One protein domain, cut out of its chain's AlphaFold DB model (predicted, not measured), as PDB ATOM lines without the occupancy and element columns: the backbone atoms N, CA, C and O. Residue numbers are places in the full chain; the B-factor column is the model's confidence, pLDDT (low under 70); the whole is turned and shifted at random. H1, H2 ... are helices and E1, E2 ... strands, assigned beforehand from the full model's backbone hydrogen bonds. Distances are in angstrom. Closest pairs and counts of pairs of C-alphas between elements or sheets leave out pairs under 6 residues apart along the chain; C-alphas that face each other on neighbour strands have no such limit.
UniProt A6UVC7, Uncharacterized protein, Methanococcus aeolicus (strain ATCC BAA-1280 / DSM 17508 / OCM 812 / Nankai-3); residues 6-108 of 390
ATOM      1  N   ASN A   6     -45.631 -27.025 -18.859       80.81
ATOM      2  CA  ASN A   6     -44.809 -28.048 -18.212       80.81
ATOM      3  C   ASN A   6     -44.826 -29.419 -18.919       80.81
ATOM      4  O   ASN A   6     -43.834 -30.136 -18.867       80.81
ATOM      5  N   GLU A   7     -45.930 -29.814 -19.560       85.38
ATOM      6  CA  GLU A   7     -46.016 -31.074 -20.316       85.38
ATOM      7  C   GLU A   7     -45.134 -31.013 -21.571       85.38
ATOM      8  O   GLU A   7     -44.369 -31.944 -21.826       85.38
ATOM      9  N   ILE A   8     -45.181 -29.889 -22.301       89.31
ATOM     10  CA  ILE A   8     -44.331 -29.647 -23.477       89.31
ATOM     11  C   ILE A   8     -42.861 -29.595 -23.056       89.31
ATOM     12  O   ILE A   8     -42.040 -30.305 -23.631       89.31
ATOM     13  N   ILE A   9     -42.550 -28.804 -22.023       89.75
ATOM     14  CA  ILE A   9     -41.191 -28.643 -21.491       89.75
ATOM     15  C   ILE A   9     -40.586 -29.998 -21.117       89.75
ATOM     16  O   ILE A   9     -39.473 -30.316 -21.544       89.75
ATOM     17  N   ASN A  10     -41.323 -30.816 -20.363       89.06
ATOM     18  CA  ASN A  10     -40.848 -32.129 -19.941       89.06
ATOM     19  C   ASN A  10     -40.645 -33.066 -21.135       89.06
ATOM     20  O   ASN A  10     -39.623 -33.746 -21.209       89.06
ATOM     21  N   LEU A  11     -41.596 -33.123 -22.072       92.88
ATOM     22  CA  LEU A  11     -41.489 -34.016 -23.226       92.88
ATOM     23  C   LEU A  11     -40.294 -33.641 -24.111       92.88
ATOM     24  O   LEU A  11     -39.480 -34.501 -24.442       92.88
ATOM     25  N   PHE A  12     -40.156 -32.360 -24.453       94.19
ATOM     26  CA  PHE A  12     -39.087 -31.891 -25.331       94.19
ATOM     27  C   PHE A  12     -37.713 -32.060 -24.681       94.19
ATOM     28  O   PHE A  12     -36.797 -32.559 -25.333       94.19
ATOM     29  N   SER A  13     -37.568 -31.731 -23.393       92.19
ATOM     30  CA  SER A  13     -36.291 -31.894 -22.678       92.19
ATOM     31  C   SER A  13     -35.860 -33.363 -22.623       92.19
ATOM     32  O   SER A  13     -34.724 -33.686 -22.973       92.19
ATOM     33  N   ASN A  14     -36.792 -34.274 -22.320       92.50
ATOM     34  CA  ASN A  14     -36.521 -35.713 -22.301       92.50
ATOM     35  C   ASN A  14     -36.126 -36.267 -23.680       92.50
ATOM     36  O   ASN A  14     -35.186 -37.059 -23.776       92.50
ATOM     37  N   ILE A  15     -36.791 -35.828 -24.756       93.50
ATOM     38  CA  ILE A  15     -36.434 -36.212 -26.132       93.50
ATOM     39  C   ILE A  15     -35.025 -35.727 -26.481       93.50
ATOM     40  O   ILE A  15     -34.224 -36.495 -27.013       93.50
ATOM     41  N   LEU A  16     -34.700 -34.471 -26.162       93.44
ATOM     42  CA  LEU A  16     -33.381 -33.898 -26.427       93.44
ATOM     43  C   LEU A  16     -32.281 -34.645 -25.669       93.44
ATOM     44  O   LEU A  16     -31.274 -35.007 -26.273       93.44
ATOM     45  N   LEU A  17     -32.479 -34.928 -24.379       90.75
ATOM     46  CA  LEU A  17     -31.542 -35.731 -23.590       90.75
ATOM     47  C   LEU A  17     -31.366 -37.134 -24.173       90.75
ATOM     48  O   LEU A  17     -30.241 -37.616 -24.305       90.75
ATOM     49  N   TYR A  18     -32.466 -37.785 -24.551       90.25
ATOM     50  CA  TYR A  18     -32.438 -39.109 -25.156       90.25
ATOM     51  C   TYR A  18     -31.636 -39.121 -26.468       90.25
ATOM     52  O   TYR A  18     -30.703 -39.915 -26.619       90.25
ATOM     53  N   LEU A  19     -31.943 -38.212 -27.397       89.31
ATOM     54  CA  LEU A  19     -31.257 -38.103 -28.688       89.31
ATOM     55  C   LEU A  19     -29.776 -37.723 -28.518       89.31
ATOM     56  O   LEU A  19     -28.922 -38.241 -29.243       89.31
ATOM     57  N   LEU A  20     -29.459 -36.861 -27.546       88.88
ATOM     58  CA  LEU A  20     -28.085 -36.490 -27.206       88.88
ATOM     59  C   LEU A  20     -27.303 -37.702 -26.684       88.88
ATOM     60  O   LEU A  20     -26.211 -37.977 -27.176       88.88
ATOM     61  N   ASN A  21     -27.881 -38.479 -25.763       85.44
ATOM     62  CA  ASN A  21     -27.264 -39.693 -25.214       85.44
ATOM     63  C   ASN A  21     -27.041 -40.784 -26.273       85.44
ATOM     64  O   ASN A  21     -26.122 -41.592 -26.151       85.44
ATOM     65  N   LYS A  22     -27.858 -40.807 -27.334       81.88
ATOM     66  CA  LYS A  22     -27.678 -41.696 -28.494       81.88
ATOM     67  C   LYS A  22     -26.694 -41.149 -29.537       81.88
ATOM     68  O   LYS A  22     -26.516 -41.788 -30.573       81.88
ATOM     69  N   ASN A  23     -26.053 -40.002 -29.285       82.38
ATOM     70  CA  ASN A  23     -25.170 -39.294 -30.221       82.38
ATOM     71  C   ASN A  23     -25.839 -38.981 -31.572       82.38
ATOM     72  O   ASN A  23     -25.189 -38.995 -32.616       82.38
ATOM     73  N   LYS A  24     -27.155 -38.740 -31.566       82.19
ATOM     74  CA  LYS A  24     -27.945 -38.463 -32.780       82.19
ATOM     75  C   LYS A  24     -28.036 -36.975 -33.090       82.19
ATOM     76  O   LYS A  24     -28.342 -36.602 -34.219       82.19
ATOM     77  N   ILE A  25     -27.774 -36.148 -32.083       89.81
ATOM     78  CA  ILE A  25     -27.797 -34.696 -32.176       89.81
ATOM     79  C   ILE A  25     -26.626 -34.073 -31.418       89.81
ATOM     80  O   ILE A  25     -26.012 -34.685 -30.545       89.81
ATOM     81  N   ILE A  26     -26.376 -32.807 -31.722       89.31
ATOM     82  CA  ILE A  26     -25.503 -31.887 -31.008       89.31
ATOM     83  C   ILE A  26     -26.349 -30.677 -30.621       89.31
ATOM     84  O   ILE A  26     -27.102 -30.146 -31.443       89.31
ATOM     85  N   LEU A  27     -26.196 -30.228 -29.377       90.56
ATOM     86  CA  LEU A  27     -26.899 -29.069 -28.841       90.56
ATOM     87  C   LEU A  27     -25.949 -27.886 -28.660       90.56
ATOM     88  O   LEU A  27     -24.845 -28.032 -28.133       90.56
ATOM     89  N   TYR A  28     -26.409 -26.698 -29.043       87.44
ATOM     90  CA  TYR A  28     -25.742 -25.436 -28.730       87.44
ATOM     91  C   TYR A  28     -26.688 -24.509 -27.981       87.44
ATOM     92  O   TYR A  28     -27.873 -24.415 -28.310       87.44
ATOM     93  N   LYS A  29     -26.137 -23.775 -27.013       84.88
ATOM     94  CA  LYS A  29     -26.880 -22.734 -26.304       84.88
ATOM     95  C   LYS A  29     -26.980 -21.481 -27.173       84.88
ATOM     96  O   LYS A  29     -25.957 -20.982 -27.656       84.88
ATOM     97  N   ALA A  30     -28.204 -20.993 -27.343       79.75
ATOM     98  CA  ALA A  30     -28.534 -19.697 -27.925       79.75
ATOM     99  C   ALA A  30     -29.042 -18.741 -26.831       79.75
ATOM    100  O   ALA A  30     -29.280 -19.158 -25.700       79.75
ATOM    101  N   ASN A  31     -29.191 -17.453 -27.157       72.69
ATOM    102  CA  ASN A  31     -29.623 -16.441 -26.182       72.69
ATOM    103  C   ASN A  31     -31.020 -16.747 -25.615       72.69
ATOM    104  O   ASN A  31     -31.197 -16.726 -24.401       72.69
ATOM    105  N   ASP A  32     -31.965 -17.115 -26.485       80.81
ATOM    106  CA  ASP A  32     -33.373 -17.338 -26.122       80.81
ATOM    107  C   ASP A  32     -33.855 -18.775 -26.395       80.81
ATOM    108  O   ASP A  32     -35.056 -19.036 -26.473       80.81
ATOM    109  N   GLY A  33     -32.929 -19.727 -26.556       85.88
ATOM    110  CA  GLY A  33     -33.283 -21.106 -26.892       85.88
ATOM    111  C   GLY A  33     -32.109 -22.073 -27.010       85.88
ATOM    112  O   GLY A  33     -30.968 -21.781 -26.636       85.88
ATOM    113  N   LEU A  34     -32.396 -23.218 -27.622       88.94
ATOM    114  CA  LEU A  34     -31.428 -24.230 -28.027       88.94
ATOM    115  C   LEU A  34     -31.404 -24.387 -29.544       88.94
ATOM    116  O   LEU A  34     -32.426 -24.300 -30.219       88.94
ATOM    117  N   ILE A  35     -30.212 -24.664 -30.065       87.94
ATOM    118  CA  ILE A  35     -30.011 -25.089 -31.449       87.94
ATOM    119  C   ILE A  35     -29.713 -26.580 -31.435       87.94
ATOM    120  O   ILE A  35     -28.707 -27.002 -30.861       87.94
ATOM    121  N   VAL A  36     -30.548 -27.350 -32.121       89.69
ATOM    122  CA  VAL A  36     -30.365 -28.782 -32.339       89.69
ATOM    123  C   VAL A  36     -29.810 -29.001 -33.740       89.69
ATOM    124  O   VAL A  36     -30.367 -28.505 -34.720       89.69
ATOM    125  N   LYS A  37     -28.710 -29.746 -33.850       88.56
ATOM    126  CA  LYS A  37     -28.121 -30.165 -35.129       88.56
ATOM    127  C   LYS A  37     -27.870 -31.660 -35.142       88.56
ATOM    128  O   LYS A  37     -27.576 -32.222 -34.101       88.56
ATOM    129  N   ILE A  38     -27.886 -32.281 -36.318       83.25
ATOM    130  CA  ILE A  38     -27.519 -33.699 -36.466       83.25
ATOM    131  C   ILE A  38     -25.996 -33.878 -36.333       83.25
ATOM    132  O   ILE A  38     -25.527 -34.829 -35.717       83.25
ATOM    133  N   ASN A  39     -25.205 -32.941 -36.868       83.25
ATOM    134  CA  ASN A  39     -23.748 -32.894 -36.708       83.25
ATOM    135  C   ASN A  39     -23.202 -31.458 -36.880       83.25
ATOM    136  O   ASN A  39     -23.951 -30.533 -37.209       83.25
ATOM    137  N   GLU A  40     -21.900 -31.249 -36.655       81.50
ATOM    138  CA  GLU A  40     -21.287 -29.908 -36.692       81.50
ATOM    139  C   GLU A  40     -21.313 -29.262 -38.089       81.50
ATOM    140  O   GLU A  40     -21.441 -28.037 -38.199       81.50
ATOM    141  N   GLU A  41     -21.239 -30.084 -39.141       79.38
ATOM    142  CA  GLU A  41     -21.211 -29.668 -40.551       79.38
ATOM    143  C   GLU A  41     -22.609 -29.350 -41.112       79.38
ATOM    144  O   GLU A  41     -22.736 -28.687 -42.145       79.38
ATOM    145  N   SER A  42     -23.668 -29.777 -40.416       75.31
ATOM    146  CA  SER A  42     -25.056 -29.576 -40.832       75.31
ATOM    147  C   SER A  42     -25.387 -28.087 -40.921       75.31
ATOM    148  O   SER A  42     -25.259 -27.331 -39.948       75.31
ATOM    149  N   LYS A  43     -25.836 -27.654 -42.103       73.44
ATOM    150  CA  LYS A  43     -26.333 -26.286 -42.315       73.44
ATOM    151  C   LYS A  43     -27.726 -26.096 -41.718       73.44
ATOM    152  O   LYS A  43     -28.006 -25.024 -41.189       73.44
ATOM    153  N   GLU A  44     -28.544 -27.140 -41.769       80.06
ATOM    154  CA  GLU A  44     -29.874 -27.187 -41.167       80.06
ATOM    155  C   GLU A  44     -29.785 -27.350 -39.646       80.06
ATOM    156  O   GLU A  44     -28.825 -27.914 -39.108       80.06
ATOM    157  N   TYR A  45     -30.768 -26.786 -38.953       84.75
ATOM    158  CA  TYR A  45     -30.910 -26.849 -37.506       84.75
ATOM    159  C   TYR A  45     -32.378 -26.699 -37.129       84.75
ATOM    160  O   TYR A  45     -33.146 -26.117 -37.890       84.75
ATOM    161  N   ILE A  46     -32.717 -27.181 -35.937       88.38
ATOM    162  CA  ILE A  46     -33.999 -26.914 -35.285       88.38
ATOM    163  C   ILE A  46     -33.722 -25.911 -34.171       88.38
ATOM    164  O   ILE A  46     -32.801 -26.112 -33.368       88.38
ATOM    165  N   TYR A  47     -34.480 -24.824 -34.129       88.88
ATOM    166  CA  TYR A  47     -34.429 -23.851 -33.047       88.88
ATOM    167  C   TYR A  47     -35.605 -24.044 -32.093       88.88
ATOM    168  O   TYR A  47     -36.760 -23.961 -32.498       88.88
ATOM    169  N   ILE A  48     -35.303 -24.261 -30.814       89.12
ATOM    170  CA  ILE A  48     -36.306 -24.490 -29.772       89.12
ATOM    171  C   ILE A  48     -36.208 -23.364 -28.745       89.12
ATOM    172  O   ILE A  48     -35.192 -23.227 -28.066       89.12
ATOM    173  N   GLU A  49     -37.257 -22.549 -28.637       88.06
ATOM    174  CA  GLU A  49     -37.328 -21.441 -27.676       88.06
ATOM    175  C   GLU A  49     -37.298 -21.935 -26.217       88.06
ATOM    176  O   GLU A  49     -37.906 -22.952 -25.883       88.06
ATOM    177  N   ASN A  50     -36.692 -21.147 -25.321       85.56
ATOM    178  CA  ASN A  50     -36.552 -21.446 -23.886       85.56
ATOM    179  C   ASN A  50     -37.874 -21.771 -23.166       85.56
ATOM    180  O   ASN A  50     -37.865 -22.444 -22.141       85.56
ATOM    181  N   LYS A  51     -39.015 -21.295 -23.673       86.62
ATOM    182  CA  LYS A  51     -40.341 -21.593 -23.103       86.62
ATOM    183  C   LYS A  51     -40.773 -23.057 -23.272       86.62
ATOM    184  O   LYS A  51     -41.743 -23.459 -22.646       86.62
ATOM    185  N   TYR A  52     -40.089 -23.833 -24.115       87.00
ATOM    186  CA  TYR A  52     -40.416 -25.234 -24.399       87.00
ATOM    187  C   TYR A  52     -39.373 -26.228 -23.868       87.00
ATOM    188  O   TYR A  52     -39.424 -27.399 -24.229       87.00
ATOM    189  N   ILE A  53     -38.419 -25.790 -23.045       85.50
ATOM    190  CA  ILE A  53     -37.303 -26.616 -22.556       85.50
ATOM    191  C   ILE A  53     -36.946 -26.259 -21.111       85.50
ATOM    192  O   ILE A  53     -37.066 -25.107 -20.698       85.50
ATOM    193  N   ASP A  54     -36.479 -27.239 -20.337       82.75
ATOM    194  CA  ASP A  54     -35.945 -26.983 -19.000       82.75
ATOM    195  C   ASP A  54     -34.492 -26.517 -19.115       82.75
ATOM    196  O   ASP A  54     -33.558 -27.300 -19.294       82.75
ATOM    197  N   ASN A  55     -34.290 -25.206 -18.994       70.50
ATOM    198  CA  ASN A  55     -32.967 -24.590 -19.081       70.50
ATOM    199  C   ASN A  55     -31.960 -25.144 -18.065       70.50
ATOM    200  O   ASN A  55     -30.753 -25.045 -18.302       70.50
ATOM    201  N   ASN A  56     -32.416 -25.722 -16.948       78.06
ATOM    202  CA  ASN A  56     -31.511 -26.252 -15.934       78.06
ATOM    203  C   ASN A  56     -30.721 -27.465 -16.433       78.06
ATOM    204  O   ASN A  56     -29.541 -27.592 -16.095       78.06
ATOM    205  N   GLU A  57     -31.325 -28.300 -17.280       78.44
ATOM    206  CA  GLU A  57     -30.697 -29.519 -17.802       78.44
ATOM    207  C   GLU A  57     -29.605 -29.235 -18.847       78.44
ATOM    208  O   GLU A  57     -28.686 -30.034 -19.032       78.44
ATOM    209  N   PHE A  58     -29.637 -28.061 -19.487       82.31
ATOM    210  CA  PHE A  58     -28.786 -27.729 -20.639       82.31
ATOM    211  C   PHE A  58     -27.769 -26.604 -20.372       82.31
ATOM    212  O   PHE A  58     -27.197 -26.015 -21.294       82.31
ATOM    213  N   ASN A  59     -27.493 -26.298 -19.101       70.06
ATOM    214  CA  ASN A  59     -26.656 -25.158 -18.709       70.06
ATOM    215  C   ASN A  59     -25.177 -25.247 -19.126       70.06
ATOM    216  O   ASN A  59     -24.535 -24.207 -19.284       70.06
ATOM    217  N   ASN A  60     -24.650 -26.454 -19.349       74.56
ATOM    218  CA  ASN A  60     -23.231 -26.694 -19.642       74.56
ATOM    219  C   ASN A  60     -22.895 -26.743 -21.147       74.56
ATOM    220  O   ASN A  60     -21.786 -27.124 -21.524       74.56
ATOM    221  N   LEU A  61     -23.839 -26.391 -22.026       81.19
ATOM    222  CA  LEU A  61     -23.632 -26.444 -23.473       81.19
ATOM    223  C   LEU A  61     -22.733 -25.311 -23.984       81.19
ATOM    224  O   LEU A  61     -22.770 -24.180 -23.497       81.19
ATOM    225  N   LYS A  62     -21.963 -25.600 -25.041       79.50
ATOM    226  CA  LYS A  62     -21.161 -24.586 -25.740       79.50
ATOM    227  C   LYS A  62     -22.082 -23.517 -26.338       79.50
ATOM    228  O   LYS A  62     -23.033 -23.831 -27.056       79.50
ATOM    229  N   SER A  63     -21.768 -22.251 -26.075       72.00
ATOM    230  CA  SER A  63     -22.456 -21.104 -26.670       72.00
ATOM    231  C   SER A  63     -22.045 -20.931 -28.128       72.00
ATOM    232  O   SER A  63     -20.848 -20.912 -28.434       72.00
ATOM    233  N   LYS A  64     -23.016 -20.746 -29.026       67.50
ATOM    234  CA  LYS A  64     -22.750 -20.424 -30.432       67.50
ATOM    235  C   LYS A  64     -23.433 -19.105 -30.780       67.50
ATOM    236  O   LYS A  64     -24.654 -19.027 -30.821       67.50
ATOM    237  N   ASN A  65     -22.631 -18.074 -31.054       55.44
ATOM    238  CA  ASN A  65     -23.122 -16.806 -31.591       55.44
ATOM    239  C   ASN A  65     -23.439 -16.996 -33.077       55.44
ATOM    240  O   ASN A  65     -22.627 -16.686 -33.945       55.44
ATOM    241  N   SER A  66     -24.590 -17.587 -33.375       53.53
ATOM    242  CA  SER A  66     -25.106 -17.703 -34.737       53.53
ATOM    243  C   SER A  66     -26.170 -16.644 -34.993       53.53
ATOM    244  O   SER A  66     -27.051 -16.429 -34.169       53.53
ATOM    245  N   VAL A  67     -26.101 -16.009 -36.162       52.09
ATOM    246  CA  VAL A  67     -27.215 -15.234 -36.718       52.09
ATOM    247  C   VAL A  67     -28.347 -16.223 -37.010       52.09
ATOM    248  O   VAL A  67     -28.164 -17.144 -37.807       52.09
ATOM    249  N   PHE A  68     -29.473 -16.087 -36.309       56.19
ATOM    250  CA  PHE A  68     -30.641 -16.951 -36.477       56.19
ATOM    251  C   PHE A  68     -31.410 -16.525 -37.727       56.19
ATOM    252  O   PHE A  68     -31.761 -15.357 -37.874       56.19
ATOM    253  N   TYR A  69     -31.663 -17.472 -38.625       53.75
ATOM    254  CA  TYR A  69     -32.413 -17.223 -39.861       53.75
ATOM    255  C   TYR A  69     -33.863 -17.713 -39.779       53.75
ATOM    256  O   TYR A  69     -34.675 -17.321 -40.613       53.75
ATOM    257  N   LYS A  70     -34.195 -18.551 -38.786       68.38
ATOM    258  CA  LYS A  70     -35.532 -19.113 -38.597       68.38
ATOM    259  C   LYS A  70     -35.772 -19.451 -37.122       68.38
ATOM    260  O   LYS A  70     -34.881 -19.985 -36.466       68.38
ATOM    261  N   ILE A  71     -36.959 -19.110 -36.626       69.88
ATOM    262  CA  ILE A  71     -37.525 -19.626 -35.372       69.88
ATOM    263  C   ILE A  71     -38.548 -20.676 -35.800       69.88
ATOM    264  O   ILE A  71     -39.448 -20.338 -36.573       69.88
ATOM    265  N   ASP A  72     -38.388 -21.922 -35.358       79.38
ATOM    266  CA  ASP A  72     -39.298 -23.003 -35.735       79.38
ATOM    267  C   ASP A  72     -40.575 -22.965 -34.888       79.38
ATOM    268  O   ASP A  72     -40.565 -22.686 -33.686       79.38
ATOM    269  N   SER A  73     -41.703 -23.224 -35.541       85.19
ATOM    270  CA  SER A  73     -42.989 -23.397 -34.868       85.19
ATOM    271  C   SER A  73     -43.028 -24.710 -34.081       85.19
ATOM    272  O   SER A  73     -42.267 -25.637 -34.348       85.19
ATOM    273  N   ILE A  74     -43.952 -24.826 -33.120       85.69
ATOM    274  CA  ILE A  74     -44.094 -26.061 -32.334       85.69
ATOM    275  C   ILE A  74     -44.396 -27.282 -33.215       85.69
ATOM    276  O   ILE A  74     -43.866 -28.355 -32.950       85.69
ATOM    277  N   ASP A  75     -45.174 -27.111 -34.287       83.94
ATOM    278  CA  ASP A  75     -45.485 -28.187 -35.231       83.94
ATOM    279  C   ASP A  75     -44.221 -28.655 -35.972       83.94
ATOM    280  O   ASP A  75     -43.960 -29.855 -36.037       83.94
ATOM    281  N   GLU A  76     -43.386 -27.720 -36.440       85.88
ATOM    282  CA  GLU A  76     -42.106 -28.032 -37.095       85.88
ATOM    283  C   GLU A  76     -41.113 -28.705 -36.136       85.88
ATOM    284  O   GLU A  76     -40.381 -29.611 -36.540       85.88
ATOM    285  N   ILE A  77     -41.096 -28.300 -34.859       89.44
ATOM    286  CA  ILE A  77     -40.274 -28.946 -33.826       89.44
ATOM    287  C   ILE A  77     -40.734 -30.394 -33.621       89.44
ATOM    288  O   ILE A  77     -39.897 -31.297 -33.600       89.44
ATOM    289  N   ILE A  78     -42.046 -30.630 -33.510       87.25
ATOM    290  CA  ILE A  78     -42.589 -31.981 -33.322       87.25
ATOM    291  C   ILE A  78     -42.284 -32.866 -34.535       87.25
ATOM    292  O   ILE A  78     -41.776 -33.969 -34.356       87.25
ATOM    293  N   GLU A  79     -42.540 -32.390 -35.755       82.56
ATOM    294  CA  GLU A  79     -42.213 -33.132 -36.984       82.56
ATOM    295  C   GLU A  79     -40.720 -33.469 -37.059       82.56
ATOM    296  O   GLU A  79     -40.336 -34.591 -37.392       82.56
ATOM    297  N   SER A  80     -39.857 -32.527 -36.677       85.88
ATOM    298  CA  SER A  80     -38.415 -32.762 -36.664       85.88
ATOM    299  C   SER A  80     -38.002 -33.800 -35.615       85.88
ATOM    300  O   SER A  80     -37.113 -34.615 -35.870       85.88
ATOM    301  N   PHE A  81     -38.647 -33.816 -34.445       89.38
ATOM    302  CA  PHE A  81     -38.420 -34.850 -33.436       89.38
ATOM    303  C   PHE A  81     -38.901 -36.226 -33.881       89.38
ATOM    304  O   PHE A  81     -38.163 -37.186 -33.680       89.38
ATOM    305  N   GLU A  82     -40.067 -36.340 -34.516       78.88
ATOM    306  CA  GLU A  82     -40.552 -37.610 -35.076       78.88
ATOM    307  C   GLU A  82     -39.547 -38.183 -36.083       78.88
ATOM    308  O   GLU A  82     -39.159 -39.347 -35.979       78.88
ATOM    309  N   ILE A  83     -39.026 -37.345 -36.987       77.56
ATOM    310  CA  ILE A  83     -37.992 -37.747 -37.951       77.56
ATOM    311  C   ILE A  83     -36.730 -38.242 -37.231       77.56
ATOM    312  O   ILE A  83     -36.220 -39.319 -37.543       77.56
ATOM    313  N   LEU A  84     -36.216 -37.494 -36.250       80.25
ATOM    314  CA  LEU A  84     -35.008 -37.881 -35.508       80.25
ATOM    315  C   LEU A  84     -35.203 -39.168 -34.690       80.25
ATOM    316  O   LEU A  84     -34.298 -40.007 -34.627       80.25
ATOM    317  N   LEU A  85     -36.375 -39.338 -34.080       78.06
ATOM    318  CA  LEU A  85     -36.730 -40.514 -33.286       78.06
ATOM    319  C   LEU A  85     -36.948 -41.750 -34.161       78.06
ATOM    320  O   LEU A  85     -36.555 -42.839 -33.745       78.06
ATOM    321  N   SER A  86     -37.457 -41.591 -35.388       64.25
ATOM    322  CA  SER A  86     -37.565 -42.688 -36.362       64.25
ATOM    323  C   SER A  86     -36.201 -43.344 -36.637       64.25
ATOM    324  O   SER A  86     -36.093 -44.561 -36.756       64.25
ATOM    325  N   GLY A  87     -35.113 -42.566 -36.602       64.62
ATOM    326  CA  GLY A  87     -33.743 -43.071 -36.730       64.62
ATOM    327  C   GLY A  87     -33.186 -43.774 -35.479       64.62
ATOM    328  O   GLY A  87     -31.997 -44.119 -35.459       64.62
ATOM    329  N   CYS A  88     -33.988 -43.937 -34.420       64.81
ATOM    330  CA  CYS A  88     -33.597 -44.443 -33.099       64.81
ATOM    331  C   CYS A  88     -34.449 -45.635 -32.631       64.81
ATOM    332  O   CYS A  88     -34.688 -45.760 -31.433       64.81
ATOM    333  N   VAL A  89     -34.869 -46.497 -33.564       62.25
ATOM    334  CA  VAL A  89     -35.733 -47.681 -33.381       62.25
ATOM    335  C   VAL A  89     -35.452 -48.452 -32.076       62.25
ATOM    336  O   VAL A  89     -34.572 -49.304 -32.013       62.25
ATOM    337  N   CYS A  90     -36.184 -48.118 -31.011       63.59
ATOM    338  CA  CYS A  90     -36.205 -48.802 -29.709       63.59
ATOM    339  C   CYS A  90     -37.446 -48.354 -28.903       63.59
ATOM    340  O   CYS A  90     -38.015 -47.298 -29.194       63.59
ATOM    341  N   ASN A  91     -37.847 -49.095 -27.859       58.53
ATOM    342  CA  ASN A  91     -39.062 -48.779 -27.078       58.53
ATOM    343  C   ASN A  91     -39.127 -47.320 -26.604       58.53
ATOM    344  O   ASN A  91     -40.182 -46.698 -26.640       58.53
ATOM    345  N   GLU A  92     -38.007 -46.774 -26.126       71.69
ATOM    346  CA  GLU A  92     -37.951 -45.406 -25.598       71.69
ATOM    347  C   GLU A  92     -38.228 -44.376 -26.691       71.69
ATOM    348  O   GLU A  92     -39.002 -43.450 -26.462       71.69
ATOM    349  N   SER A  93     -37.674 -44.573 -27.893       73.88
ATOM    350  CA  SER A  93     -37.947 -43.689 -29.031       73.88
ATOM    351  C   SER A  93     -39.430 -43.683 -29.392       73.88
ATOM    352  O   SER A  93     -40.011 -42.621 -29.586       73.88
ATOM    353  N   PHE A  94     -40.077 -44.850 -29.383       64.38
ATOM    354  CA  PHE A  94     -41.478 -44.953 -29.752       64.38
ATOM    355  C   PHE A  94     -42.427 -44.393 -28.692       64.38
ATOM    356  O   PHE A  94     -43.443 -43.795 -29.043       64.38
ATOM    357  N   LYS A  95     -42.087 -44.512 -27.400       75.38
ATOM    358  CA  LYS A  95     -42.819 -43.819 -26.324       75.38
ATOM    359  C   LYS A  95     -42.846 -42.315 -26.559       75.38
ATOM    360  O   LYS A  95     -43.890 -41.689 -26.394       75.38
ATOM    361  N   TYR A  96     -41.713 -41.746 -26.965       83.44
ATOM    362  CA  TYR A  96     -41.641 -40.327 -27.282       83.44
ATOM    363  C   TYR A  96     -42.463 -39.965 -28.512       83.44
ATOM    364  O   TYR A  96     -43.182 -38.972 -28.463       83.44
ATOM    365  N   VAL A  97     -42.429 -40.775 -29.571       74.12
ATOM    366  CA  VAL A  97     -43.255 -40.518 -30.759       74.12
ATOM    367  C   VAL A  97     -44.752 -40.563 -30.428       74.12
ATOM    368  O   VAL A  97     -45.474 -39.628 -30.760       74.12
ATOM    369  N   GLY A  98     -45.213 -41.556 -29.663       66.31
ATOM    370  CA  GLY A  98     -46.611 -41.607 -29.216       66.31
ATOM    371  C   GLY A  98     -47.016 -40.390 -28.376       66.31
ATOM    372  O   GLY A  98     -48.096 -39.831 -28.565       66.31
ATOM    373  N   ALA A  99     -46.133 -39.921 -27.491       80.50
ATOM    374  CA  ALA A  99     -46.372 -38.705 -26.714       80.50
ATOM    375  C   ALA A  99     -46.423 -37.438 -27.594       80.50
ATOM    376  O   ALA A  99     -47.207 -36.526 -27.316       80.50
ATOM    377  N   LEU A 100     -45.629 -37.378 -28.667       84.12
ATOM    378  CA  LEU A 100     -45.658 -36.287 -29.645       84.12
ATOM    379  C   LEU A 100     -46.960 -36.272 -30.459       84.12
ATOM    380  O   LEU A 100     -47.527 -35.195 -30.659       84.12
ATOM    381  N   GLU A 101     -47.478 -37.435 -30.865       76.81
ATOM    382  CA  GLU A 101     -48.781 -37.532 -31.535       76.81
ATOM    383  C   GLU A 101     -49.922 -37.026 -30.638       76.81
ATOM    384  O   GLU A 101     -50.766 -36.232 -31.071       76.81
ATOM    385  N   GLU A 102     -49.933 -37.443 -29.368       79.62
ATOM    386  CA  GLU A 102     -50.914 -36.971 -28.387       79.62
ATOM    387  C   GLU A 102     -50.821 -35.454 -28.185       79.62
ATOM    388  O   GLU A 102     -51.844 -34.764 -28.107       79.62
ATOM    389  N   LEU A 103     -49.599 -34.917 -28.137       83.88
ATOM    390  CA  LEU A 103     -49.357 -33.487 -28.006       83.88
ATOM    391  C   LEU A 103     -49.847 -32.710 -29.243       83.88
ATOM    392  O   LEU A 103     -50.540 -31.699 -29.091       83.88
ATOM    393  N   LYS A 104     -49.574 -33.201 -30.458       82.00
ATOM    394  CA  LYS A 104     -50.085 -32.633 -31.720       82.00
ATOM    395  C   LYS A 104     -51.606 -32.509 -31.717       82.00
ATOM    396  O   LYS A 104     -52.154 -31.477 -32.112       82.00
ATOM    397  N   ASP A 105     -52.311 -33.534 -31.244       75.00
ATOM    398  CA  ASP A 105     -53.774 -33.507 -31.176       75.00
ATOM    399  C   ASP A 105     -54.309 -32.520 -30.118       75.00
ATOM    400  O   ASP A 105     -55.390 -31.950 -30.316       75.00
ATOM    401  N   LYS A 106     -53.544 -32.240 -29.051       79.50
ATOM    402  CA  LYS A 106     -53.862 -31.204 -28.047       79.50
ATOM    403  C   LYS A 106     -53.610 -29.773 -28.543       79.50
ATOM    404  O   LYS A 106     -54.326 -28.867 -28.117       79.50
ATOM    405  N   ILE A 107     -52.613 -29.556 -29.406       74.94
ATOM    406  CA  ILE A 107     -52.205 -28.218 -29.882       74.94
ATOM    407  C   ILE A 107     -53.087 -27.709 -31.032       74.94
ATOM    408  O   ILE A 107     -53.291 -26.498 -31.154       74.94
ATOM    409  N   LYS A 108     -53.662 -28.599 -31.859       68.94
ATOM    410  CA  LYS A 108     -54.536 -28.198 -32.977       68.94
ATOM    411  C   LYS A 108     -55.644 -27.245 -32.497       68.94
ATOM    412  O   LYS A 108     -56.450 -27.637 -31.647       68.94
TER     413      LYS A 108
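Overview. This is residues 6 to 108 of the 390 residues of an uncharacterized protein of Methanococcus aeolicus (strain ATCC BAA-1280 / DSM 17508 / OCM 812 / Nankai-3) (UniProt A6UVC7). Three helices, H1, H2 and H3, make a bundle, and a small three-stranded sheet packs on its side at H1 and H2, away from H3. The long link of residues 50 to 73 wraps round the far side of the sheet. The 103 printed residues hold H1, E1, E2, E3, H2 and H3 in that order; the class is mixed, helices and strands, and the sheet, E1 - E2 - E3, is an antiparallel meander, each strand the neighbour of the one before. The whole is compact, with a radius of gyration of the C-alphas of 12.9 A and spans of 34 by 27 by 25 A.

Arrangement. H1, residues 6 to 21, is on the sheet but only grazes it, with residues 12 to 20. E1, residues 26 to 29, and E2, residues 33 to 37, form a hairpin, with N 28 and O 35 2.9 A apart, within hydrogen-bond range. E2 and E3, residues 46 to 49, form another, with N 34 and O 48 at 2.8 A. H2, residues 74 to 86, also only grazes the sheet, with residues 74 to 81. H1 and H2 only just touch, with 3 pairs of C-alphas within 8 A, the closest those of Leu 19 and Leu 85 at 7.5 A. H3, residues 91 to 107, forms a helical hairpin with H2 at a shallow tilt of 19 degrees; their closest C-alphas, of Leu 85 and Ser 93, are 5.4 A apart. H3 touches H1 with residues 96 to 103 alone, opposite ways at a shallow tilt of 31 degrees, closest at the C-alphas of Ile 15 and Tyr 96, 6.7 A. In H1, H2 and H3 every O i to N i+4 pair is within hydrogen-bond range.

Along the chain. H1 begins at C-alpha 6 (-44.809, -28.048, -18.212) and is 22.2 A long. E1, E2 and E3 measure 10.4, 13.3 and 9.9 A, and H2 18.3 A. H3, 24.6 A, ends at C-alpha 107 (-52.205, -28.218, -29.882).

Size, cuts and confidence. The C-alphas farthest apart, of Val 67 and Asn 91, are 36.9 A apart. The printed part has no cut, and the link from E3 to H2 is long. Mean pLDDT of the printed part is 79.9; residues 64 to 71 and 86 to 91 are among those under 70.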